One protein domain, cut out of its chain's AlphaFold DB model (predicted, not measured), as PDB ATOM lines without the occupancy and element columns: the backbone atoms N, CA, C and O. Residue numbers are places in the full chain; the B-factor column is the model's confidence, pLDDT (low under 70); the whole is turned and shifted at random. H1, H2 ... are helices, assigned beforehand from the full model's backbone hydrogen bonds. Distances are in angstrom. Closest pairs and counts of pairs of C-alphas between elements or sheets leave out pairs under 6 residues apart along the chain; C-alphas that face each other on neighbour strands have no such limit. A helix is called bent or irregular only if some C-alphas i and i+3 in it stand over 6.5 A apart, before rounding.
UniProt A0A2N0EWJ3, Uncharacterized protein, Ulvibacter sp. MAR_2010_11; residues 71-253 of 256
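Overview. This is residues 71 to 253 of the 256 residues of an uncharacterized protein of Ulvibacter sp. MAR_2010_11 (UniProt A0A2N0EWJ3). This is an elongated body of crossing helices, with the long H1 along much of it and H5 packed on H1 near the middle. At one end H2 folds back on H1 and H10 packs along H2; toward the other end H4 and H6 stand roughly side by side, crossed by H8 and H9, with short H7 near their ends. The printed part has 183 residues with ten named helices, H1 to H10 in order, and no named strand; its class is all helix. It is compact, with a radius of gyration of the C-alphas of 18.0 A, and spans 58 by 34 by 29 A.

Along the chain. H1, residues 72 to 95, begins with C-alpha 72 at (-15.032, -5.276, 42.705) and is 34.8 A long. H2 is residues 100 to 116, 24.3 A; H5 is residues 154 to 171, 25.8 A; H4 is residues 131 to 148, 25.6 A. H9, residues 212 to 234, 33.1 A, is irregular, with C-alphas 217 and 220 7.9 A apart and a kink of 50 degrees near residue 219. H6 is residues 177 to 189, 18.6 A. H3 is residues 126 to 129, H7 residues 191 to 195 and H8 residues 200 to 207. H10, residues 236 to 251, 22.3 A, ends with C-alpha 251 at (14.828, -3.474, 15.820).

Arrangement. H1 touches H5, closest at the C-alphas of Gly 81 and Ala 160, 4.5 A, the same way at 36 degrees, only just a steep tilt. H1, with residues 83 to 94 alone, touches H2 in a helical hairpin, closest at the C-alphas of Ile 94 and Lys 103, 5.4 A, at a shallow tilt of 18 degrees. H2 touches H10, opposite ways at a shallow tilt of 18 degrees, with the C-alphas of Val 114 and Met 239 closest at 5.7 A; H1 and H10 are apart. H4 is the hub, touching H1, H5, H7, H8 and H9. H4 and H9 are about perpendicular at 88 degrees, with the C-alphas of Gly 132 and Phe 223 closest at 5.3 A; of H4 residues 131 to 136 alone touch H9. H6 touches H9, closest at the C-alphas of Pro 179 and Leu 226, 5.3 A, and H8, closest at those of Ala 185 and Ile 207, 6.6 A. H7 and H8 only just touch, with 3 pairs of C-alphas within 8 A, the closest Tyr 193 and Phe 203 at 5.7 A. H3 is close to H4 but not clearly touching, with the C-alphas of Leu 127 and Tyr 134 closest at 6.0 A. Packing is mostly crossed: 2 of 10 touching pairs given a tilt are shallow. In H1, H2, H4, H5, H7, H8 and H10 every O i to N i+4 pair is within hydrogen-bond range; in H6 8 of 9 are and in H9 15 of 19, while H3 is too short for such a pair.

Size, cuts and confidence. The two C-alphas farthest apart, of Leu 101 and Gly 197, are 58.4 A apart. The printed part has no cut and no long link; the link from H2 to H3 is short, the others tight. The mean pLDDT of the printed part is 84.7, with residues 115 to 122, 148 to 151 and 196 to 197 under 70.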
ATOM      1  N   PRO A  71     -14.545  -6.745  47.312       84.06
ATOM      2  CA  PRO A  71     -15.198  -5.706  46.519       84.06
ATOM      3  C   PRO A  71     -14.600  -5.608  45.110       84.06
ATOM      4  O   PRO A  71     -13.395  -5.803  44.907       84.06
ATOM      5  N   VAL A  72     -15.442  -5.302  44.120       83.06
ATOM      6  CA  VAL A  72     -15.032  -5.276  42.705       83.06
ATOM      7  C   VAL A  72     -13.920  -4.258  42.456       83.06
ATOM      8  O   VAL A  72     -13.010  -4.528  41.676       83.06
ATOM      9  N   GLU A  73     -13.949  -3.135  43.169       86.44
ATOM     10  CA  GLU A  73     -12.945  -2.078  43.134       86.44
ATOM     11  C   GLU A  73     -11.573  -2.609  43.556       86.44
ATOM     12  O   GLU A  73     -10.581  -2.399  42.857       86.44
ATOM     13  N   ILE A  74     -11.524  -3.366  44.656       87.19
ATOM     14  CA  ILE A  74     -10.285  -3.952  45.178       87.19
ATOM     15  C   ILE A  74      -9.760  -5.021  44.226       87.19
ATOM     16  O   ILE A  74      -8.580  -5.001  43.878       87.19
ATOM     17  N   ARG A  75     -10.632  -5.921  43.753       83.94
ATOM     18  CA  ARG A  75     -10.248  -6.948  42.776       83.94
ATOM     19  C   ARG A  75      -9.629  -6.314  41.533       83.94
ATOM     20  O   ARG A  75      -8.580  -6.760  41.075       83.94
ATOM     21  N   CYS A  76     -10.255  -5.260  41.020       85.88
ATOM     22  CA  CYS A  76      -9.756  -4.522  39.874       85.88
ATOM     23  C   CYS A  76      -8.378  -3.938  40.117       85.88
ATOM     24  O   CYS A  76      -7.442  -4.258  39.392       85.88
ATOM     25  N   ILE A  77      -8.235  -3.130  41.163       88.75
ATOM     26  CA  ILE A  77      -6.974  -2.448  41.446       88.75
ATOM     27  C   ILE A  77      -5.864  -3.460  41.711       88.75
ATOM     28  O   ILE A  77      -4.750  -3.260  41.237       88.75
ATOM     29  N   LYS A  78      -6.166  -4.584  42.373       86.88
ATOM     30  CA  LYS A  78      -5.211  -5.680  42.549       86.88
ATOM     31  C   LYS A  78      -4.729  -6.242  41.215       86.88
ATOM     32  O   LYS A  78      -3.520  -6.352  41.028       86.88
ATOM     33  N   LEU A  79      -5.634  -6.560  40.288       84.00
ATOM     34  CA  LEU A  79      -5.254  -7.060  38.963       84.00
ATOM     35  C   LEU A  79      -4.413  -6.035  38.187       84.00
ATOM     36  O   LEU A  79      -3.406  -6.411  37.590       84.00
ATOM     37  N   MET A  80      -4.770  -4.748  38.250       87.00
ATOM     38  CA  MET A  80      -3.993  -3.668  37.625       87.00
ATOM     39  C   MET A  80      -2.604  -3.529  38.253       87.00
ATOM     40  O   MET A  80      -1.608  -3.404  37.545       87.00
ATOM     41  N   GLY A  81      -2.514  -3.588  39.583       88.62
ATOM     42  CA  GLY A  81      -1.252  -3.521  40.313       88.62
ATOM     43  C   GLY A  81      -0.347  -4.712  40.018       88.62
ATOM     44  O   GLY A  81       0.838  -4.525  39.750       88.62
ATOM     45  N   ASP A  82      -0.901  -5.926  39.998       86.12
ATOM     46  CA  ASP A  82      -0.182  -7.146  39.617       86.12
ATOM     47  C   ASP A  82       0.316  -7.063  38.165       86.12
ATOM     48  O   ASP A  82       1.455  -7.430  37.868       86.12
ATOM     49  N   HIS A  83      -0.502  -6.535  37.256       85.25
ATOM     50  CA  HIS A  83      -0.102  -6.315  35.872       85.25
ATOM     51  C   HIS A  83       1.050  -5.300  35.759       85.25
ATOM     52  O   HIS A  83       2.094  -5.594  35.165       85.25
ATOM     53  N   ALA A  84       0.897  -4.135  36.392       89.12
ATOM     54  CA  ALA A  84       1.874  -3.054  36.374       89.12
ATOM     55  C   ALA A  84       3.237  -3.490  36.938       89.12
ATOM     56  O   ALA A  84       4.273  -3.251  36.307       89.12
ATOM     57  N   ILE A  85       3.253  -4.183  38.085       88.62
ATOM     58  CA  ILE A  85       4.508  -4.646  38.690       88.62
ATOM     59  C   ILE A  85       5.165  -5.751  37.864       88.62
ATOM     60  O   ILE A  85       6.381  -5.744  37.698       88.62
ATOM     61  N   ASN A  86       4.394  -6.665  37.270       86.88
ATOM     62  CA  ASN A  86       4.957  -7.710  36.416       86.88
ATOM     63  C   ASN A  86       5.660  -7.119  35.190       86.88
ATOM     64  O   ASN A  86       6.760  -7.564  34.846       86.88
ATOM     65  N   MET A  87       5.093  -6.073  34.578       86.12
ATOM     66  CA  MET A  87       5.777  -5.336  33.512       86.12
ATOM     67  C   MET A  87       7.074  -4.687  34.000       86.12
ATOM     68  O   MET A  87       8.081  -4.727  33.285       86.12
ATOM     69  N   ALA A  88       7.074  -4.110  35.206       89.88
ATOM     70  CA  ALA A  88       8.250  -3.471  35.796       89.88
ATOM     71  C   ALA A  88       9.365  -4.481  36.129       89.88
ATOM     72  O   ALA A  88      10.546  -4.237  35.865       89.88
ATOM     73  N   LEU A  89       9.000  -5.662  36.628       87.00
ATOM     74  CA  LEU A  89       9.932  -6.758  36.888       87.00
ATOM     75  C   LEU A  89      10.558  -7.291  35.595       87.00
ATOM     76  O   LEU A  89      11.765  -7.536  35.550       87.00
ATOM     77  N   VAL A  90       9.769  -7.441  34.524       87.06
ATOM     78  CA  VAL A  90      10.298  -7.813  33.199       87.06
ATOM     79  C   VAL A  90      11.222  -6.720  32.662       87.06
ATOM     80  O   VAL A  90      12.316  -7.034  32.197       87.06
ATOM     81  N   GLN A  91      10.857  -5.442  32.809       91.06
ATOM     82  CA  GLN A  91      11.716  -4.320  32.414       91.06
ATOM     83  C   GLN A  91      13.072  -4.359  33.119       91.06
ATOM     84  O   GLN A  91      14.113  -4.229  32.478       91.06
ATOM     85  N   SER A  92      13.067  -4.625  34.422       90.38
ATOM     86  CA  SER A  92      14.287  -4.721  35.226       90.38
ATOM     87  C   SER A  92      15.199  -5.859  34.744       90.38
ATOM     88  O   SER A  92      16.424  -5.729  34.740       90.38
ATOM     89  N   LYS A  93      14.618  -6.972  34.270       88.00
ATOM     90  CA  LYS A  93      15.364  -8.072  33.633       88.00
ATOM     91  C   LYS A  93      15.893  -7.696  32.243       88.00
ATOM     92  O   LYS A  93      16.972  -8.138  31.870       88.00
ATOM     93  N   ILE A  94      15.181  -6.885  31.463       86.38
ATOM     94  CA  ILE A  94      15.670  -6.403  30.154       86.38
ATOM     95  C   ILE A  94      16.911  -5.510  30.335       86.38
ATOM     96  O   ILE A  94      17.880  -5.594  29.569       86.38
ATOM     97  N   GLU A  95      16.885  -4.658  31.359       89.31
ATOM     98  CA  GLU A  95      17.957  -3.709  31.675       89.31
ATOM     99  C   GLU A  95      19.181  -4.376  32.311       89.31
ATOM    100  O   GLU A  95      20.300  -3.876  32.166       89.31
ATOM    101  N   SER A  96      19.006  -5.532  32.955       89.00
ATOM    102  CA  SER A  96      20.109  -6.264  33.571       89.00
ATOM    103  C   SER A  96      21.070  -6.890  32.537       89.00
ATOM    104  O   SER A  96      20.764  -6.988  31.336       89.00
ATOM    105  N   PRO A  97      22.285  -7.291  32.963       82.25
ATOM    106  CA  PRO A  97      23.216  -8.013  32.104       82.25
ATOM    107  C   PRO A  97      22.621  -9.366  31.695       82.25
ATOM    108  O   PRO A  97      22.571 -10.299  32.489       82.25
ATOM    109  N   ASN A  98      22.184  -9.461  30.443       78.75
ATOM    110  CA  ASN A  98      21.580 -10.649  29.848       78.75
ATOM    111  C   ASN A  98      22.120 -10.861  28.433       78.75
ATOM    112  O   ASN A  98      22.577  -9.912  27.785       78.75
ATOM    113  N   SER A  99      22.058 -12.106  27.951       86.38
ATOM    114  CA  SER A  99      22.373 -12.408  26.554       86.38
ATOM    115  C   SER A  99      21.405 -11.666  25.629       86.38
ATOM    116  O   SER A  99      20.280 -11.343  26.008       86.38
ATOM    117  N   CYS A 100      21.836 -11.386  24.399       84.12
ATOM    118  CA  CYS A 100      20.979 -10.667  23.459       84.12
ATOM    119  C   CYS A 100      19.690 -11.445  23.144       84.12
ATOM    120  O   CYS A 100      18.615 -10.852  23.120       84.12
ATOM    121  N   LEU A 101      19.787 -12.774  23.001       82.25
ATOM    122  CA  LEU A 101      18.627 -13.642  22.794       82.25
ATOM    123  C   LEU A 101      17.648 -13.571  23.978       82.25
ATOM    124  O   LEU A 101      16.466 -13.333  23.767       82.25
ATOM    125  N   ALA A 102      18.147 -13.640  25.217       81.75
ATOM    126  CA  ALA A 102      17.301 -13.509  26.404       81.75
ATOM    127  C   ALA A 102      16.622 -12.130  26.488       81.75
ATOM    128  O   ALA A 102      15.474 -12.020  26.904       81.75
ATOM    129  N   LYS A 103      17.301 -11.053  26.066       84.94
ATOM    130  CA  LYS A 103      16.685  -9.717  25.998       84.94
ATOM    131  C   LYS A 103      15.570  -9.645  24.960       84.94
ATOM    132  O   LYS A 103      14.562  -8.999  25.227       84.94
ATOM    133  N   LYS A 104      15.747 -10.297  23.809       80.50
ATOM    134  CA  LYS A 104      14.712 -10.396  22.775       80.50
ATOM    135  C   LYS A 104      13.464 -11.096  23.320       80.50
ATOM    136  O   LYS A 104      12.386 -10.517  23.261       80.50
ATOM    137  N   GLU A 105      13.631 -12.260  23.944       79.56
ATOM    138  CA  GLU A 105      12.530 -13.024  24.554       79.56
ATOM    139  C   GLU A 105      11.801 -12.222  25.644       79.56
ATOM    140  O   GLU A 105      10.574 -12.206  25.706       79.56
ATOM    141  N   LEU A 106      12.539 -11.494  26.491       82.31
ATOM    142  CA  LEU A 106      11.940 -10.641  27.523       82.31
ATOM    143  C   LEU A 106      11.162  -9.453  26.932       82.31
ATOM    144  O   LEU A 106      10.129  -9.069  27.480       82.31
ATOM    145  N   LEU A 107      11.633  -8.867  25.828       78.94
ATOM    146  CA  LEU A 107      10.920  -7.800  25.119       78.94
ATOM    147  C   LEU A 107       9.640  -8.318  24.453       78.94
ATOM    148  O   LEU A 107       8.611  -7.651  24.524       78.94
ATOM    149  N   GLU A 108       9.679  -9.512  23.862       78.44
ATOM    150  CA  GLU A 108       8.502 -10.186  23.300       78.44
ATOM    151  C   GLU A 108       7.488 -10.545  24.400       78.44
ATOM    152  O   GLU A 108       6.297 -10.262  24.260       78.44
ATOM    153  N   MET A 109       7.954 -11.049  25.548       79.31
ATOM    154  CA  MET A 109       7.118 -11.276  26.733       79.31
ATOM    155  C   MET A 109       6.444  -9.984  27.203       79.31
ATOM    156  O   MET A 109       5.249  -9.972  27.498       79.31
ATOM    157  N   GLN A 110       7.183  -8.878  27.259       81.06
ATOM    158  CA  GLN A 110       6.612  -7.599  27.661       81.06
ATOM    159  C   GLN A 110       5.644  -7.037  26.609       81.06
ATOM    160  O   GLN A 110       4.674  -6.378  26.973       81.06
ATOM    161  N   ALA A 111       5.854  -7.315  25.318       77.38
ATOM    162  CA  ALA A 111       4.898  -6.966  24.267       77.38
ATOM    163  C   ALA A 111       3.566  -7.701  24.474       77.38
ATOM    164  O   ALA A 111       2.506  -7.081  24.399       77.38
ATOM    165  N   LEU A 112       3.621  -8.993  24.811       75.19
ATOM    166  CA  LEU A 112       2.434  -9.771  25.170       75.19
ATOM    167  C   LEU A 112       1.743  -9.207  26.412       75.19
ATOM    168  O   LEU A 112       0.521  -9.117  26.420       75.19
ATOM    169  N   GLN A 113       2.497  -8.764  27.422       78.00
ATOM    170  CA  GLN A 113       1.926  -8.102  28.597       78.00
ATOM    171  C   GLN A 113       1.195  -6.806  28.219       78.00
ATOM    172  O   GLN A 113       0.060  -6.600  28.633       78.00
ATOM    173  N   VAL A 114       1.790  -5.966  27.371       77.88
ATOM    174  CA  VAL A 114       1.143  -4.736  26.881       77.88
ATOM    175  C   VAL A 114      -0.150  -5.038  26.114       77.88
ATOM    176  O   VAL A 114      -1.110  -4.280  26.208       77.88
ATOM    177  N   LEU A 115      -0.204  -6.154  25.385       69.44
ATOM    178  CA  LEU A 115      -1.425  -6.611  24.713       69.44
ATOM    179  C   LEU A 115      -2.437  -7.223  25.696       69.44
ATOM    180  O   LEU A 115      -3.643  -7.064  25.510       69.44
ATOM    181  N   SER A 116      -1.965  -7.884  26.757       66.94
ATOM    182  CA  SER A 116      -2.802  -8.459  27.818       66.94
ATOM    183  C   SER A 116      -3.304  -7.425  28.825       66.94
ATOM    184  O   SER A 116      -4.199  -7.743  29.604       66.94
ATOM    185  N   ALA A 117      -2.781  -6.193  28.788       55.72
ATOM    186  CA  ALA A 117      -3.248  -5.034  29.558       55.72
ATOM    187  C   ALA A 117      -4.730  -4.680  29.278       55.72
ATOM    188  O   ALA A 117      -5.306  -3.766  29.858       55.72
ATOM    189  N   GLY A 118      -5.412  -5.459  28.429       50.56
ATOM    190  CA  GLY A 118      -6.863  -5.623  28.406       50.56
ATOM    191  C   GLY A 118      -7.463  -6.235  29.684       50.56
ATOM    192  O   GLY A 118      -8.436  -6.978  29.596       50.56
ATOM    193  N   THR A 119      -6.977  -5.876  30.877       52.38
ATOM    194  CA  THR A 119      -7.621  -6.143  32.184       52.38
ATOM    195  C   THR A 119      -9.078  -5.650  32.246       52.38
ATOM    196  O   THR A 119      -9.839  -6.067  33.120       52.38
ATOM    197  N   ARG A 120      -9.512  -4.848  31.258       52.31
ATOM    198  CA  ARG A 120     -10.915  -4.543  30.910       52.31
ATOM    199  C   ARG A 120     -11.845  -5.757  30.874       52.31
ATOM    200  O   ARG A 120     -13.045  -5.587  31.011       52.31
ATOM    201  N   ILE A 121     -11.321  -6.967  30.701       51.09
ATOM    202  CA  ILE A 121     -12.125  -8.197  30.726       51.09
ATOM    203  C   ILE A 121     -12.715  -8.467  32.123       51.09
ATOM    204  O   ILE A 121     -13.777  -9.076  32.233       51.09
ATOM    205  N   TYR A 122     -12.046  -8.017  33.190       58.12
ATOM    206  CA  TYR A 122     -12.402  -8.351  34.577       58.12
ATOM    207  C   TYR A 122     -12.877  -7.154  35.398       58.12
ATOM    208  O   TYR A 122     -13.381  -7.335  36.511       58.12
ATOM    209  N   CYS A 123     -12.726  -5.951  34.847       75.31
ATOM    210  CA  CYS A 123     -13.179  -4.719  35.465       75.31
ATOM    211  C   CYS A 123     -14.418  -4.166  34.777       75.31
ATOM    212  O   CYS A 123     -14.460  -4.157  33.549       75.31
ATOM    213  N   PRO A 124     -15.406  -3.681  35.550       75.25
ATOM    214  CA  PRO A 124     -16.584  -3.040  34.986       75.25
ATOM    215  C   PRO A 124     -16.166  -1.869  34.090       75.25
ATOM    216  O   PRO A 124     -15.259  -1.107  34.439       75.25
ATOM    217  N   GLU A 125     -16.825  -1.703  32.943       76.94
ATOM    218  CA  GLU A 125     -16.592  -0.557  32.048       76.94
ATOM    219  C   GLU A 125     -16.869   0.772  32.770       76.94
ATOM    220  O   GLU A 125     -16.280   1.815  32.470       76.94
ATOM    221  N   GLU A 126     -17.731   0.722  33.781       80.88
ATOM    222  CA  GLU A 126     -18.069   1.810  34.678       80.88
ATOM    223  C   GLU A 126     -16.857   2.334  35.454       80.88
ATOM    224  O   GLU A 126     -16.820   3.524  35.753       80.88
ATOM    225  N   LEU A 127     -15.818   1.522  35.691       80.50
ATOM    226  CA  LEU A 127     -14.569   1.995  36.303       80.50
ATOM    227  C   LEU A 127     -13.899   3.096  35.465       80.50
ATOM    228  O   LEU A 127     -13.271   4.000  36.013       80.50
ATOM    229  N   TYR A 128     -14.072   3.041  34.143       77.12
ATOM    230  CA  TYR A 128     -13.485   3.981  33.185       77.12
ATOM    231  C   TYR A 128     -14.431   5.128  32.804       77.12
ATOM    232  O   TYR A 128     -13.986   6.121  32.235       77.12
ATOM    233  N   SER A 129     -15.732   5.001  33.080       81.12
ATOM    234  CA  SER A 129     -16.749   5.992  32.688       81.12
ATOM    235  C   SER A 129     -17.408   6.713  33.869       81.12
ATOM    236  O   SER A 129     -17.881   7.835  33.707       81.12
ATOM    237  N   GLN A 130     -17.391   6.130  35.070       86.38
ATOM    238  CA  GLN A 130     -17.957   6.684  36.307       86.38
ATOM    239  C   GLN A 130     -16.856   7.034  37.320       86.38
ATOM    240  O   GLN A 130     -16.880   6.623  38.482       86.38
ATOM    241  N   LEU A 131     -15.885   7.832  36.870       88.44
ATOM    242  CA  LEU A 131     -14.647   8.149  37.596       88.44
ATOM    243  C   LEU A 131     -14.902   8.699  39.009       88.44
ATOM    244  O   LEU A 131     -14.225   8.316  39.958       88.44
ATOM    245  N   GLY A 132     -15.921   9.551  39.170       89.06
ATOM    246  CA  GLY A 132     -16.290  10.121  40.468       89.06
ATOM    247  C   GLY A 132     -16.837   9.098  41.469       89.06
ATOM    248  O   GLY A 132     -16.526   9.190  42.654       89.06
ATOM    249  N   TYR A 133     -17.623   8.119  41.011       90.50
ATOM    250  CA  TYR A 133     -18.153   7.058  41.874       90.50
ATOM    251  C   TYR A 133     -17.025   6.129  42.327       90.50
ATOM    252  O   TYR A 133     -16.808   5.953  43.526       90.50
ATOM    253  N   TYR A 134     -16.252   5.603  41.374       90.94
ATOM    254  CA  TYR A 134     -15.175   4.670  41.689       90.94
ATOM    255  C   TYR A 134     -14.052   5.335  42.478       90.94
ATOM    256  O   TYR A 134     -13.564   4.757  43.439       90.94
ATOM    257  N   GLY A 135     -13.690   6.577  42.155       91.94
ATOM    258  CA  GLY A 135     -12.666   7.309  42.899       91.94
ATOM    259  C   GLY A 135     -13.039   7.507  44.363       91.94
ATOM    260  O   GLY A 135     -12.194   7.337  45.237       91.94
ATOM    261  N   ARG A 136     -14.314   7.792  44.646       91.94
ATOM    262  CA  ARG A 136     -14.840   7.853  46.015       91.94
ATOM    263  C   ARG A 136     -14.793   6.499  46.703       91.94
ATOM    264  O   ARG A 136     -14.222   6.413  47.784       91.94
ATOM    265  N   SER A 137     -15.328   5.467  46.055       91.06
ATOM    266  CA  SER A 137     -15.386   4.115  46.611       91.06
ATOM    267  C   SER A 137     -13.993   3.588  46.976       91.06
ATOM    268  O   SER A 137     -13.783   3.081  48.072       91.06
ATOM    269  N   ILE A 138     -12.996   3.800  46.112       91.31
ATOM    270  CA  ILE A 138     -11.607   3.390  46.363       91.31
ATOM    271  C   ILE A 138     -11.032   4.105  47.589       91.31
ATOM    272  O   ILE A 138     -10.383   3.475  48.425       91.31
ATOM    273  N   ILE A 139     -11.273   5.415  47.710       92.00
ATOM    274  CA  ILE A 139     -10.823   6.195  48.867       92.00
ATOM    275  C   ILE A 139     -11.512   5.700  50.139       92.00
ATOM    276  O   ILE A 139     -10.819   5.493  51.132       92.00
ATOM    277  N   GLU A 140     -12.832   5.480  50.110       89.62
ATOM    278  CA  GLU A 140     -13.609   4.943  51.237       89.62
ATOM    279  C   GLU A 140     -13.074   3.598  51.703       89.62
ATOM    280  O   GLU A 140     -12.743   3.454  52.877       89.62
ATOM    281  N   LEU A 141     -12.939   2.640  50.785       88.94
ATOM    282  CA  LEU A 141     -12.432   1.299  51.073       88.94
ATOM    283  C   LEU A 141     -11.036   1.356  51.698       88.94
ATOM    284  O   LEU A 141     -10.747   0.639  52.657       88.94
ATOM    285  N   TYR A 142     -10.178   2.255  51.207       89.38
ATOM    286  CA  TYR A 142      -8.847   2.444  51.768       89.38
ATOM    287  C   TYR A 142      -8.890   2.982  53.207       89.38
ATOM    288  O   TYR A 142      -8.233   2.434  54.094       89.38
ATOM    289  N   VAL A 143      -9.646   4.055  53.466       87.94
ATOM    290  CA  VAL A 143      -9.665   4.687  54.798       87.94
ATOM    291  C   VAL A 143     -10.433   3.865  55.832       87.94
ATOM    292  O   VAL A 143      -9.977   3.787  56.974       87.94
ATOM    293  N   LEU A 144     -11.537   3.221  55.438       82.69
ATOM    294  CA  LEU A 144     -12.314   2.303  56.278       82.69
ATOM    295  C   LEU A 144     -11.489   1.071  56.636       82.69
ATOM    296  O   LEU A 144     -11.347   0.734  57.811       82.69
ATOM    297  N   GLY A 145     -10.863   0.444  55.637       81.81
ATOM    298  CA  GLY A 145     -10.043  -0.736  55.873       81.81
ATOM    299  C   GLY A 145      -8.867  -0.470  56.803       81.81
ATOM    300  O   GLY A 145      -8.532  -1.312  57.638       81.81
ATOM    301  N   LYS A 146      -8.310   0.744  56.749       81.00
ATOM    302  CA  LYS A 146      -7.254   1.167  57.665       81.00
ATOM    303  C   LYS A 146      -7.753   1.532  59.070       81.00
ATOM    304  O   LYS A 146      -6.987   1.385  60.025       81.00
ATOM    305  N   SER A 147      -8.983   2.032  59.231       76.56
ATOM    306  CA  SER A 147      -9.533   2.356  60.559       76.56
ATOM    307  C   SER A 147      -9.981   1.123  61.326       76.56
ATOM    308  O   SER A 147      -9.699   1.028  62.521       76.56
ATOM    309  N   ASP A 148     -10.622   0.184  60.636       67.75
ATOM    310  CA  ASP A 148     -11.363  -0.895  61.284       67.75
ATOM    311  C   ASP A 148     -10.592  -2.223  61.298       67.75
ATOM    312  O   ASP A 148     -11.020  -3.167  61.961       67.75
ATOM    313  N   ASN A 149      -9.438  -2.302  60.612       60.94
ATOM    314  CA  ASN A 149      -8.585  -3.498  60.483       60.94
ATOM    315  C   ASN A 149      -9.330  -4.766  60.000       60.94
ATOM    316  O   ASN A 149      -8.792  -5.866  60.113       60.94
ATOM    317  N   ASN A 150     -10.547  -4.619  59.467       58.00
ATOM    318  CA  ASN A 150     -11.487  -5.718  59.231       58.00
ATOM    319  C   ASN A 150     -12.176  -5.680  57.859       58.00
ATOM    320  O   ASN A 150     -12.964  -6.581  57.590       58.00
ATOM    321  N   GLU A 151     -11.912  -4.691  56.996       66.56
ATOM    322  CA  GLU A 151     -12.411  -4.749  55.613       66.56
ATOM    323  C   GLU A 151     -11.639  -5.824  54.836       66.56
ATOM    324  O   GLU A 151     -10.410  -5.707  54.689       66.56
ATOM    325  N   PRO A 152     -12.320  -6.871  54.336       70.44
ATOM    326  CA  PRO A 152     -11.704  -7.846  53.453       70.44
ATOM    327  C   PRO A 152     -11.112  -7.134  52.234       70.44
ATOM    328  O   PRO A 152     -11.795  -6.376  51.549       70.44
ATOM    329  N   GLY A 153      -9.834  -7.373  51.953       78.12
ATOM    330  CA  GLY A 153      -9.176  -6.783  50.789       78.12
ATOM    331  C   GLY A 153      -8.394  -5.492  51.047       78.12
ATOM    332  O   GLY A 153      -7.763  -4.989  50.120       78.12
ATOM    333  N   PHE A 154      -8.391  -4.924  52.264       85.81
ATOM    334  CA  PHE A 154      -7.620  -3.697  52.534       85.81
ATOM    335  C   PHE A 154      -6.123  -3.867  52.245       85.81
ATOM    336  O   PHE A 154      -5.494  -2.997  51.637       85.81
ATOM    337  N   LYS A 155      -5.543  -4.989  52.685       87.62
ATOM    338  CA  LYS A 155      -4.122  -5.277  52.474       87.62
ATOM    339  C   LYS A 155      -3.818  -5.364  50.979       87.62
ATOM    340  O   LYS A 155      -2.849  -4.773  50.519       87.62
ATOM    341  N   GLU A 156      -4.679  -6.042  50.235       88.75
ATOM    342  CA  GLU A 156      -4.600  -6.237  48.796       88.75
ATOM    343  C   GLU A 156      -4.726  -4.905  48.051       88.75
ATOM    344  O   GLU A 156      -3.932  -4.637  47.154       88.75
ATOM    345  N   LEU A 157      -5.659  -4.038  48.460       90.44
ATOM    346  CA  LEU A 157      -5.803  -2.687  47.918       90.44
ATOM    347  C   LEU A 157      -4.537  -1.857  48.157       90.44
ATOM    348  O   LEU A 157      -4.036  -1.216  47.234       90.44
ATOM    349  N   LYS A 158      -4.000  -1.878  49.383       91.00
ATOM    350  CA  LYS A 158      -2.777  -1.145  49.719       91.00
ATOM    351  C   LYS A 158      -1.586  -1.637  48.895       91.00
ATOM    352  O   LYS A 158      -0.928  -0.833  48.244       91.00
ATOM    353  N   GLU A 159      -1.345  -2.946  48.884       91.81
ATOM    354  CA  GLU A 159      -0.260  -3.555  48.110       91.81
ATOM    355  C   GLU A 159      -0.394  -3.262  46.613       91.81
ATOM    356  O   GLU A 159       0.604  -3.049  45.926       91.81
ATOM    357  N   ALA A 160      -1.616  -3.229  46.090       92.06
ATOM    358  CA  ALA A 160      -1.863  -2.908  44.696       92.06
ATOM    359  C   ALA A 160      -1.539  -1.447  44.354       92.06
ATOM    360  O   ALA A 160      -0.904  -1.188  43.331       92.06
ATOM    361  N   LEU A 161      -1.908  -0.495  45.218       93.50
ATOM    362  CA  LEU A 161      -1.539   0.913  45.044       93.50
ATOM    363  C   LEU A 161      -0.016   1.117  45.133       93.50
ATOM    364  O   LEU A 161       0.536   1.866  44.323       93.50
ATOM    365  N   ASP A 162       0.663   0.406  46.039       93.19
ATOM    366  CA  ASP A 162       2.128   0.420  46.154       93.19
ATOM    367  C   ASP A 162       2.792  -0.109  44.864       93.19
ATOM    368  O   ASP A 162       3.696   0.527  44.316       93.19
ATOM    369  N   LYS A 163       2.290  -1.224  44.312       93.75
ATOM    370  CA  LYS A 163       2.745  -1.795  43.028       93.75
ATOM    371  C   LYS A 163       2.564  -0.828  41.853       93.75
ATOM    372  O   LYS A 163       3.470  -0.676  41.032       93.75
ATOM    373  N   ILE A 164       1.413  -0.153  41.775       93.50
ATOM    374  CA  ILE A 164       1.144   0.871  40.750       93.50
ATOM    375  C   ILE A 164       2.135   2.028  40.890       93.50
ATOM    376  O   ILE A 164       2.674   2.497  39.887       93.50
ATOM    377  N   GLN A 165       2.405   2.474  42.118       93.94
ATOM    378  CA  GLN A 165       3.363   3.545  42.375       93.94
ATOM    379  C   GLN A 165       4.786   3.157  41.960       93.94
ATOM    380  O   GLN A 165       5.469   3.956  41.317       93.94
ATOM    381  N   GLU A 166       5.229   1.940  42.271       93.12
ATOM    382  CA  GLU A 166       6.544   1.438  41.862       93.12
ATOM    383  C   GLU A 166       6.687   1.419  40.331       93.12
ATOM    384  O   GLU A 166       7.632   1.987  39.775       93.12
ATOM    385  N   ALA A 167       5.698   0.862  39.629       92.94
ATOM    386  CA  ALA A 167       5.678   0.864  38.170       92.94
ATOM    387  C   ALA A 167       5.612   2.292  37.589       92.94
ATOM    388  O   ALA A 167       6.225   2.576  36.554       92.94
ATOM    389  N   ALA A 168       4.899   3.214  38.250       93.69
ATOM    390  CA  ALA A 168       4.771   4.611  37.831       93.69
ATOM    391  C   ALA A 168       6.102   5.362  37.880       93.69
ATOM    392  O   ALA A 168       6.358   6.190  37.001       93.69
ATOM    393  N   VAL A 169       6.958   5.052  38.859       91.81
ATOM    394  CA  VAL A 169       8.324   5.589  38.936       91.81
ATOM    395  C   VAL A 169       9.165   5.100  37.756       91.81
ATOM    396  O   VAL A 169       9.871   5.901  37.146       91.81
ATOM    397  N   LEU A 170       9.060   3.816  37.400       92.44
ATOM    398  CA  LEU A 170       9.877   3.215  36.345       92.44
ATOM    399  C   LEU A 170       9.469   3.664  34.935       92.44
ATOM    400  O   LEU A 170      10.305   4.094  34.143       92.44
ATOM    401  N   PHE A 171       8.183   3.563  34.595       91.38
ATOM    402  CA  PHE A 171       7.709   3.823  33.229       91.38
ATOM    403  C   PHE A 171       7.266   5.272  32.980       91.38
ATOM    404  O   PHE A 171       7.040   5.681  31.829       91.38
ATOM    405  N   GLY A 172       7.132   6.047  34.057       91.75
ATOM    406  CA  GLY A 172       6.562   7.384  34.055       91.75
ATOM    407  C   GLY A 172       5.050   7.350  33.842       91.75
ATOM    408  O   GLY A 172       4.571   7.005  32.758       91.75
ATOM    409  N   ASN A 173       4.309   7.784  34.858       92.88
ATOM    410  CA  ASN A 173       2.869   8.015  34.794       92.88
ATOM    411  C   ASN A 173       2.594   9.534  34.797       92.88
ATOM    412  O   ASN A 173       2.937  10.206  35.776       92.88
ATOM    413  N   PRO A 174       2.010  10.102  33.723       90.12
ATOM    414  CA  PRO A 174       1.810  11.548  33.600       90.12
ATOM    415  C   PRO A 174       0.839  12.107  34.645       90.12
ATOM    416  O   PRO A 174       0.876  13.301  34.935       90.12
ATOM    417  N   TYR A 175       0.018  11.247  35.249       89.19
ATOM    418  CA  TYR A 175      -0.974  11.625  36.246       89.19
ATOM    419  C   TYR A 175      -0.444  11.536  37.678       89.19
ATOM    420  O   TYR A 175      -1.140  11.949  38.588       89.19
ATOM    421  N   ALA A 176       0.786  11.058  37.917       81.81
ATOM    422  CA  ALA A 176       1.269  10.696  39.256       81.81
ATOM    423  C   ALA A 176       1.347  11.844  40.278       81.81
ATOM    424  O   ALA A 176       1.258  11.605  41.480       81.81
ATOM    425  N   LYS A 177       1.528  13.096  39.840       79.69
ATOM    426  CA  LYS A 177       1.917  14.193  40.741       79.69
ATOM    427  C   LYS A 177       0.915  14.449  41.875       79.69
ATOM    428  O   LYS A 177       1.336  14.610  43.018       79.69
ATOM    429  N   ASN A 178      -0.379  14.507  41.573       83.38
ATOM    430  CA  ASN A 178      -1.408  14.793  42.578       83.38
ATOM    431  C   ASN A 178      -1.883  13.518  43.304       83.38
ATOM    432  O   ASN A 178      -1.858  13.511  44.535       83.38
ATOM    433  N   PRO A 179      -2.218  12.417  42.605       86.62
ATOM    434  CA  PRO A 179      -2.676  11.172  43.213       86.62
ATOM    435  C   PRO A 179      -1.649  10.517  44.141       86.62
ATOM    436  O   PRO A 179      -2.030  10.096  45.223       86.62
ATOM    437  N   VAL A 180      -0.351  10.482  43.802       84.81
ATOM    438  CA  VAL A 180       0.671   9.872  44.685       84.81
ATOM    439  C   VAL A 180       0.787  10.632  46.004       84.81
ATOM    440  O   VAL A 180       0.825  10.034  47.078       84.81
ATOM    441  N   ASN A 181       0.822  11.965  45.938       86.06
ATOM    442  CA  ASN A 181       0.874  12.791  47.142       86.06
ATOM    443  C   ASN A 181      -0.392  12.634  47.982       86.06
ATOM    444  O   ASN A 181      -0.302  12.562  49.205       86.06
ATOM    445  N   PHE A 182      -1.546  12.549  47.325       88.38
ATOM    446  CA  PHE A 182      -2.819  12.335  47.991       88.38
ATOM    447  C   PHE A 182      -2.896  10.958  48.667       88.38
ATOM    448  O   PHE A 182      -3.214  10.902  49.848       88.38
ATOM    449  N   ILE A 183      -2.528   9.869  47.984       87.94
ATOM    450  CA  ILE A 183      -2.502   8.506  48.549       87.94
ATOM    451  C   ILE A 183      -1.562   8.440  49.762       87.94
ATOM    452  O   ILE A 183      -1.925   7.887  50.798       87.94
ATOM    453  N   ARG A 184      -0.381   9.067  49.681       87.00
ATOM    454  CA  ARG A 184       0.540   9.157  50.823       87.00
ATOM    455  C   ARG A 184      -0.074   9.923  51.996       87.00
ATOM    456  O   ARG A 184       0.007   9.464  53.130       87.00
ATOM    457  N   ALA A 185      -0.710  11.061  51.729       87.38
ATOM    458  CA  ALA A 185      -1.376  11.841  52.768       87.38
ATOM    459  C   ALA A 185      -2.573  11.089  53.378       87.38
ATOM    460  O   ALA A 185      -2.773  11.142  54.586       87.38
ATOM    461  N   MET A 186      -3.328  10.321  52.585       88.31
ATOM    462  CA  MET A 186      -4.372   9.431  53.103       88.31
ATOM    463  C   MET A 186      -3.809   8.392  54.076       88.31
ATOM    464  O   MET A 186      -4.434   8.126  55.103       88.31
ATOM    465  N   ASP A 187      -2.648   7.805  53.768       85.00
ATOM    466  CA  ASP A 187      -1.990   6.830  54.640       85.00
ATOM    467  C   ASP A 187      -1.640   7.458  56.005       85.00
ATOM    468  O   ASP A 187      -1.840   6.824  57.045       85.00
ATOM    469  N   GLU A 188      -1.210   8.720  56.019       86.62
ATOM    470  CA  GLU A 188      -0.876   9.472  57.235       86.62
ATOM    471  C   GLU A 188      -2.134   9.897  58.029       86.62
ATOM    472  O   GLU A 188      -2.183   9.736  59.252       86.62
ATOM    473  N   ASP A 189      -3.183  10.359  57.340       86.38
ATOM    474  CA  ASP A 189      -4.313  11.076  57.946       86.38
ATOM    475  C   ASP A 189      -5.632  10.284  58.041       86.38
ATOM    476  O   ASP A 189      -6.649  10.837  58.467       86.38
ATOM    477  N   TYR A 190      -5.657   8.988  57.713       84.00
ATOM    478  CA  TYR A 190      -6.881   8.162  57.654       84.00
ATOM    479  C   TYR A 190      -7.814   8.273  58.881       84.00
ATOM    480  O   TYR A 190      -9.034   8.219  58.746       84.00
ATOM    481  N   LYS A 191      -7.277   8.491  60.091       82.50
ATOM    482  CA  LYS A 191      -8.075   8.657  61.327       82.50
ATOM    483  C   LYS A 191      -8.996   9.880  61.294       82.50
ATOM    484  O   LYS A 191     -10.001   9.912  62.009       82.50
ATOM    485  N   LEU A 192      -8.679  10.882  60.471       78.69
ATOM    486  CA  LEU A 192      -9.531  12.052  60.282       78.69
ATOM    487  C   LEU A 192     -10.886  11.679  59.677       78.69
ATOM    488  O   LEU A 192     -11.876  12.336  59.997       78.69
ATOM    489  N   TYR A 193     -10.950  10.626  58.861       80.00
ATOM    490  CA  TYR A 193     -12.187  10.166  58.237       80.00
ATOM    491  C   TYR A 193     -13.244   9.768  59.283       80.00
ATOM    492  O   TYR A 193     -14.347  10.321  59.302       80.00
ATOM    493  N   ALA A 194     -12.868   8.914  60.240       73.88
ATOM    494  CA  ALA A 194     -13.744   8.498  61.338       73.88
ATOM    495  C   ALA A 194     -14.152   9.682  62.235       73.88
ATOM    496  O   ALA A 194     -15.312   9.806  62.627       73.88
ATOM    497  N   SER A 195     -13.227  10.617  62.498       72.19
ATOM    498  CA  SER A 195     -13.513  11.823  63.298       72.19
ATOM    499  C   SER A 195     -14.528  12.775  62.647       72.19
ATOM    500  O   SER A 195     -15.085  13.642  63.320       72.19
ATOM    501  N   ARG A 196     -14.776  12.614  61.341       68.94
ATOM    502  CA  ARG A 196     -15.686  13.436  60.531       68.94
ATOM    503  C   ARG A 196     -16.995  12.729  60.180       68.94
ATOM    504  O   ARG A 196     -17.738  13.232  59.345       68.94
ATOM    505  N   GLY A 197     -17.288  11.589  60.806       69.25
ATOM    506  CA  GLY A 197     -18.536  10.860  60.572       69.25
ATOM    507  C   GLY A 197     -18.626  10.202  59.193       69.25
ATOM    508  O   GLY A 197     -19.734   9.975  58.721       69.25
ATOM    509  N   GLY A 198     -17.489   9.917  58.550       77.94
ATOM    510  CA  GLY A 198     -17.455   9.222  57.259       77.94
ATOM    511  C   GLY A 198     -17.701  10.107  56.031       77.94
ATOM    512  O   GLY A 198     -17.999   9.596  54.960       77.94
ATOM    513  N   ASP A 199     -17.589  11.433  56.147       88.19
ATOM    514  CA  ASP A 199     -17.702  12.328  54.986       88.19
ATOM    515  C   ASP A 199     -16.388  12.350  54.178       88.19
ATOM    516  O   ASP A 199     -15.421  13.028  54.555       88.19
ATOM    517  N   ILE A 200     -16.364  11.628  53.046       89.12
ATOM    518  CA  ILE A 200     -15.226  11.613  52.110       89.12
ATOM    519  C   ILE A 200     -14.860  13.025  51.655       89.12
ATOM    520  O   ILE A 200     -13.683  13.363  51.595       89.12
ATOM    521  N   ASP A 201     -15.838  13.858  51.298       90.81
ATOM    522  CA  ASP A 201     -15.548  15.159  50.699       90.81
ATOM    523  C   ASP A 201     -14.908  16.076  51.732       90.81
ATOM    524  O   ASP A 201     -13.945  16.784  51.433       90.81
ATOM    525  N   ALA A 202     -15.393  16.046  52.973       90.31
ATOM    526  CA  ALA A 202     -14.748  16.747  54.078       90.31
ATOM    527  C   ALA A 202     -13.329  16.228  54.357       90.31
ATOM    528  O   ALA A 202     -12.456  17.021  54.718       90.31
ATOM    529  N   PHE A 203     -13.097  14.925  54.195       90.25
ATOM    530  CA  PHE A 203     -11.785  14.303  54.342       90.25
ATOM    531  C   PHE A 203     -10.814  14.721  53.224       90.25
ATOM    532  O   PHE A 203      -9.747  15.255  53.528       90.25
ATOM    533  N   ILE A 204     -11.208  14.597  51.951       91.69
ATOM    534  CA  ILE A 204     -10.407  15.016  50.788       91.69
ATOM    535  C   ILE A 204     -10.074  16.505  50.878       91.69
ATOM    536  O   ILE A 204      -8.906  16.880  50.789       91.69
ATOM    537  N   LYS A 205     -11.079  17.361  51.121       92.44
ATOM    538  CA  LYS A 205     -10.875  18.808  51.297       92.44
ATOM    539  C   LYS A 205      -9.852  19.112  52.377       92.44
ATOM    540  O   LYS A 205      -9.064  20.036  52.224       92.44
ATOM    541  N   LYS A 206      -9.858  18.352  53.475       90.12
ATOM    542  CA  LYS A 206      -8.910  18.564  54.565       90.12
ATOM    543  C   LYS A 206      -7.489  18.159  54.177       90.12
ATOM    544  O   LYS A 206      -6.577  18.919  54.482       90.12
ATOM    545  N   ILE A 207      -7.317  17.017  53.509       90.62
ATOM    546  CA  ILE A 207      -6.008  16.553  53.021       90.62
ATOM    547  C   ILE A 207      -5.421  17.532  52.000       90.62
ATOM    548  O   ILE A 207      -4.232  17.829  52.034       90.62
ATOM    549  N   LEU A 208      -6.259  18.044  51.098       91.00
ATOM    550  CA  LEU A 208      -5.839  18.950  50.029       91.00
ATOM    551  C   LEU A 208      -5.816  20.434  50.445       91.00
ATOM    552  O   LEU A 208      -5.477  21.278  49.620       91.00
ATOM    553  N   ASP A 209      -6.188  20.752  51.690       92.19
ATOM    554  CA  ASP A 209      -6.340  22.116  52.223       92.19
ATOM    555  C   ASP A 209      -7.237  23.030  51.359       92.19
ATOM    556  O   ASP A 209      -6.867  24.129  50.944       92.19
ATOM    557  N   LEU A 210      -8.450  22.552  51.060       93.81
ATOM    558  CA  LEU A 210      -9.423  23.215  50.190       93.81
ATOM    559  C   LEU A 210     -10.684  23.645  50.946       93.81
ATOM    560  O   LEU A 210     -11.197  22.940  51.816       93.81
ATOM    561  N   ASN A 211     -11.252  24.778  50.532       94.69
ATOM    562  CA  ASN A 211     -12.614  25.170  50.898       94.69
ATOM    563  C   ASN A 211     -13.666  24.602  49.919       94.69
ATOM    564  O   ASN A 211     -13.334  24.054  48.868       94.69
ATOM    565  N   ASP A 212     -14.955  24.769  50.234       94.69
ATOM    566  CA  ASP A 212     -16.061  24.233  49.420       94.69
ATOM    567  C   ASP A 212     -16.102  24.770  47.984       94.69
ATOM    568  O   ASP A 212     -16.499  24.053  47.068       94.69
ATOM    569  N   THR A 213     -15.704  26.028  47.776       96.25
ATOM    570  CA  THR A 213     -15.705  26.643  46.440       96.25
ATOM    571  C   THR A 213     -14.583  26.060  45.588       96.25
ATOM    572  O   THR A 213     -14.817  25.683  44.443       96.25
ATOM    573  N   GLN A 214     -13.386  25.924  46.165       96.38
ATOM    574  CA  GLN A 214     -12.245  25.298  45.500       96.38
ATOM    575  C   GLN A 214     -12.531  23.830  45.190       96.38
ATOM    576  O   GLN A 214     -12.315  23.398  44.061       96.38
ATOM    577  N   TRP A 215     -13.088  23.084  46.149       94.62
ATOM    578  CA  TRP A 215     -13.438  21.681  45.941       94.62
ATOM    579  C   TRP A 215     -14.403  21.501  44.778       94.62
ATOM    580  O   TRP A 215     -14.096  20.767  43.847       94.62
ATOM    581  N   LYS A 216     -15.511  22.252  44.760       94.75
ATOM    582  CA  LYS A 216     -16.479  22.203  43.655       94.75
ATOM    583  C   LYS A 216     -15.856  22.500  42.291       94.75
ATOM    584  O   LYS A 216     -16.353  21.995  41.293       94.75
ATOM    585  N   SER A 217     -14.798  23.314  42.238       94.94
ATOM    586  CA  SER A 217     -14.131  23.658  40.978       94.94
ATOM    587  C   SER A 217     -13.168  22.590  40.454       94.94
ATOM    588  O   SER A 217     -12.906  22.585  39.258       94.94
ATOM    589  N   ILE A 218     -12.660  21.693  41.312       93.62
ATOM    590  CA  ILE A 218     -11.653  20.684  40.927       93.62
ATOM    591  C   ILE A 218     -12.117  19.238  41.120       93.62
ATOM    592  O   ILE A 218     -11.391  18.317  40.770       93.62
ATOM    593  N   GLN A 219     -13.283  19.024  41.727       92.88
ATOM    594  CA  GLN A 219     -13.759  17.713  42.172       92.88
ATOM    595  C   GLN A 219     -13.747  16.665  41.056       92.88
ATOM    596  O   GLN A 219     -13.246  15.561  41.254       92.88
ATOM    597  N   GLU A 220     -14.296  17.007  39.892       92.12
ATOM    598  CA  GLU A 220     -14.338  16.108  38.737       92.12
ATOM    599  C   GLU A 220     -12.923  15.780  38.251       92.12
ATOM    600  O   GLU A 220     -12.552  14.611  38.180       92.12
ATOM    601  N   GLU A 221     -12.102  16.811  38.035       92.81
ATOM    602  CA  GLU A 221     -10.717  16.661  37.591       92.81
ATOM    603  C   GLU A 221      -9.879  15.828  38.571       92.81
ATOM    604  O   GLU A 221      -9.068  15.007  38.150       92.81
ATOM    605  N   PHE A 222     -10.090  15.993  39.877       93.50
ATOM    606  CA  PHE A 222      -9.400  15.223  40.905       93.50
ATOM    607  C   PHE A 222      -9.676  13.722  40.768       93.50
ATOM    608  O   PHE A 222      -8.734  12.927  40.733       93.50
ATOM    609  N   PHE A 223     -10.950  13.327  40.662       93.75
ATOM    610  CA  PHE A 223     -11.302  11.916  40.506       93.75
ATOM    611  C   PHE A 223     -10.856  11.365  39.152       93.75
ATOM    612  O   PHE A 223     -10.392  10.228  39.094       93.75
ATOM    613  N   THR A 224     -10.911  12.171  38.091       92.25
ATOM    614  CA  THR A 224     -10.345  11.802  36.791       92.25
ATOM    615  C   THR A 224      -8.852  11.522  36.896       92.25
ATOM    616  O   THR A 224      -8.422  10.434  36.540       92.25
ATOM    617  N   GLN A 225      -8.064  12.436  37.469       93.19
ATOM    618  CA  GLN A 225      -6.621  12.239  37.632       93.19
ATOM    619  C   GLN A 225      -6.291  11.024  38.506       93.19
ATOM    620  O   GLN A 225      -5.324  10.320  38.226       93.19
ATOM    621  N   LEU A 226      -7.076  10.767  39.558       94.38
ATOM    622  CA  LEU A 226      -6.898   9.591  40.411       94.38
ATOM    623  C   LEU A 226      -7.120   8.289  39.631       94.38
ATOM    624  O   LEU A 226      -6.290   7.384  39.706       94.38
ATOM    625  N   LEU A 227      -8.215   8.191  38.875       92.88
ATOM    626  CA  LEU A 227      -8.533   6.980  38.117       92.88
ATOM    627  C   LEU A 227      -7.616   6.806  36.910       92.88
ATOM    628  O   LEU A 227      -7.166   5.692  36.654       92.88
ATOM    629  N   ASP A 228      -7.264   7.887  36.220       92.12
ATOM    630  CA  ASP A 228      -6.279   7.867  35.140       92.12
ATOM    631  C   ASP A 228      -4.905   7.430  35.656       92.12
ATOM    632  O   ASP A 228      -4.194   6.688  34.981       92.12
ATOM    633  N   TYR A 229      -4.532   7.835  36.874       94.06
ATOM    634  CA  TYR A 229      -3.316   7.358  37.525       94.06
ATOM    635  C   TYR A 229      -3.360   5.848  37.787       94.06
ATOM    636  O   TYR A 229      -2.419   5.152  37.406       94.06
ATOM    637  N   ILE A 230      -4.440   5.346  38.394       91.94
ATOM    638  CA  ILE A 230      -4.605   3.922  38.736       91.94
ATOM    639  C   ILE A 230      -4.646   3.048  37.475       91.94
ATOM    640  O   ILE A 230      -3.970   2.025  37.406       91.94
ATOM    641  N   THR A 231      -5.397   3.472  36.459       89.31
ATOM    642  CA  THR A 231      -5.657   2.695  35.234       89.31
ATOM    643  C   THR A 231      -4.622   2.919  34.131       89.31
ATOM    644  O   THR A 231      -4.727   2.337  33.051       89.31
ATOM    645  N   TYR A 232      -3.603   3.752  34.370       90.12
ATOM    646  CA  TYR A 232      -2.654   4.179  33.342       90.12
ATOM    647  C   TYR A 232      -2.005   3.013  32.592       90.12
ATOM    648  O   TYR A 232      -1.894   3.071  31.368       90.12
ATOM    649  N   PHE A 233      -1.605   1.957  33.299       87.31
ATOM    650  CA  PHE A 233      -0.920   0.796  32.719       87.31
ATOM    651  C   PHE A 233      -1.797  -0.040  31.783       87.31
ATOM    652  O   PHE A 233      -1.269  -0.733  30.920       87.31
ATOM    653  N   ASP A 234      -3.112   0.135  31.878       82.88
ATOM    654  CA  ASP A 234      -4.117  -0.505  31.030       82.88
ATOM    655  C   ASP A 234      -4.726   0.485  30.019       82.88
ATOM    656  O   ASP A 234      -5.677   0.187  29.286       82.88
ATOM    657  N   SER A 235      -4.183   1.706  29.964       82.50
ATOM    658  CA  SER A 235      -4.662   2.752  29.071       82.50
ATOM    659  C   SER A 235      -4.104   2.583  27.651       82.50
ATOM    660  O   SER A 235      -2.927   2.245  27.471       82.50
ATOM    661  N   PRO A 236      -4.880   2.944  26.609       81.94
ATOM    662  CA  PRO A 236      -4.382   2.975  25.232       81.94
ATOM    663  C   PRO A 236      -3.141   3.861  25.053       81.94
ATOM    664  O   PRO A 236      -2.296   3.587  24.203       81.94
ATOM    665  N   ILE A 237      -3.018   4.920  25.862       84.81
ATOM    666  CA  ILE A 237      -1.881   5.847  25.837       84.81
ATOM    667  C   ILE A 237      -0.601   5.119  26.253       84.81
ATOM    668  O   ILE A 237       0.415   5.210  25.556       84.81
ATOM    669  N   PHE A 238      -0.647   4.388  27.369       86.81
ATOM    670  CA  PHE A 238       0.491   3.603  27.827       86.81
ATOM    671  C   PHE A 238       0.822   2.485  26.844       86.81
ATOM    672  O   PHE A 238       1.984   2.359  26.459       86.81
ATOM    673  N   MET A 239      -0.189   1.739  26.384       84.38
ATOM    674  CA  MET A 239      -0.003   0.649  25.424       84.38
ATOM    675  C   MET A 239       0.720   1.137  24.167       84.38
ATOM    676  O   MET A 239       1.771   0.613  23.817       84.38
ATOM    677  N   LEU A 240       0.232   2.213  23.542       80.62
ATOM    678  CA  LEU A 240       0.849   2.778  22.344       80.62
ATOM    679  C   LEU A 240       2.290   3.242  22.601       80.62
ATOM    680  O   LEU A 240       3.196   2.932  21.824       80.62
ATOM    681  N   LYS A 241       2.517   3.976  23.700       85.81
ATOM    682  CA  LYS A 241       3.858   4.438  24.089       85.81
ATOM    683  C   LYS A 241       4.805   3.251  24.258       85.81
ATOM    684  O   LYS A 241       5.923   3.285  23.743       85.81
ATOM    685  N   ARG A 242       4.369   2.211  24.971       86.31
ATOM    686  CA  ARG A 242       5.204   1.065  25.319       86.31
ATOM    687  C   ARG A 242       5.460   0.156  24.122       86.31
ATOM    688  O   ARG A 242       6.610  -0.218  23.917       86.31
ATOM    689  N   SER A 243       4.458  -0.124  23.293       81.69
ATOM    690  CA  SER A 243       4.637  -0.893  22.055       81.69
ATOM    691  C   SER A 243       5.668  -0.246  21.130       81.69
ATOM    692  O   SER A 243       6.558  -0.931  20.636       81.69
ATOM    693  N   ASN A 244       5.632   1.082  20.964       78.19
ATOM    694  CA  ASN A 244       6.628   1.795  20.159       78.19
ATOM    695  C   ASN A 244       8.047   1.676  20.737       78.19
ATOM    696  O   ASN A 244       9.005   1.483  19.991       78.19
ATOM    697  N   GLN A 245       8.187   1.767  22.064       86.94
ATOM    698  CA  GLN A 245       9.476   1.575  22.734       86.94
ATOM    699  C   GLN A 245      10.008   0.151  22.551       86.94
ATOM    700  O   GLN A 245      11.185  -0.018  22.249       86.94
ATOM    701  N   ILE A 246       9.155  -0.863  22.715       83.94
ATOM    702  CA  ILE A 246       9.541  -2.267  22.552       83.94
ATOM    703  C   ILE A 246       9.967  -2.544  21.108       83.94
ATOM    704  O   ILE A 246      11.040  -3.105  20.902       83.94
ATOM    705  N   ASN A 247       9.190  -2.093  20.120       78.25
ATOM    706  CA  ASN A 247       9.528  -2.258  18.704       78.25
ATOM    707  C   ASN A 247      10.882  -1.625  18.377       78.25
ATOM    708  O   ASN A 247      11.745  -2.280  17.798       78.25
ATOM    709  N   TYR A 248      11.108  -0.389  18.833       84.44
ATOM    710  CA  TYR A 248      12.397   0.273  18.668       84.44
ATOM    711  C   TYR A 248      13.539  -0.536  19.298       84.44
ATOM    712  O   TYR A 248      14.590  -0.701  18.683       84.44
ATOM    713  N   LEU A 249      13.355  -1.060  20.514       86.75
ATOM    714  CA  LEU A 249      14.382  -1.866  21.175       86.75
ATOM    715  C   LEU A 249      14.671  -3.155  20.398       86.75
ATOM    716  O   LEU A 249      15.840  -3.452  20.174       86.75
ATOM    717  N   LEU A 250      13.637  -3.871  19.947       79.25
ATOM    718  CA  LEU A 250      13.770  -5.102  19.163       79.25
ATOM    719  C   LEU A 250      14.517  -4.872  17.841       79.25
ATOM    720  O   LEU A 250      15.437  -5.622  17.529       79.25
ATOM    721  N   GLU A 251      14.176  -3.818  17.096       82.00
ATOM    722  CA  GLU A 251      14.828  -3.474  15.820       82.00
ATOM    723  C   GLU A 251      16.311  -3.114  15.978       82.00
ATOM    724  O   GLU A 251      17.106  -3.304  15.056       82.00
ATOM    725  N   ASN A 252      16.688  -2.596  17.148       86.38
ATOM    726  CA  ASN A 252      18.043  -2.141  17.445       86.38
ATOM    727  C   ASN A 252      18.853  -3.147  18.277       86.38
ATOM    728  O   ASN A 252      19.992  -2.853  18.655       86.38
ATOM    729  N   LEU A 253      18.308  -4.334  18.564       83.62
ATOM    730  CA  LEU A 253      19.078  -5.382  19.220       83.62
ATOM    731  C   LEU A 253      20.192  -5.891  18.283       83.62
ATOM    732  O   LEU A 253      19.944  -6.187  17.114       83.62
TER     733      LEU A 253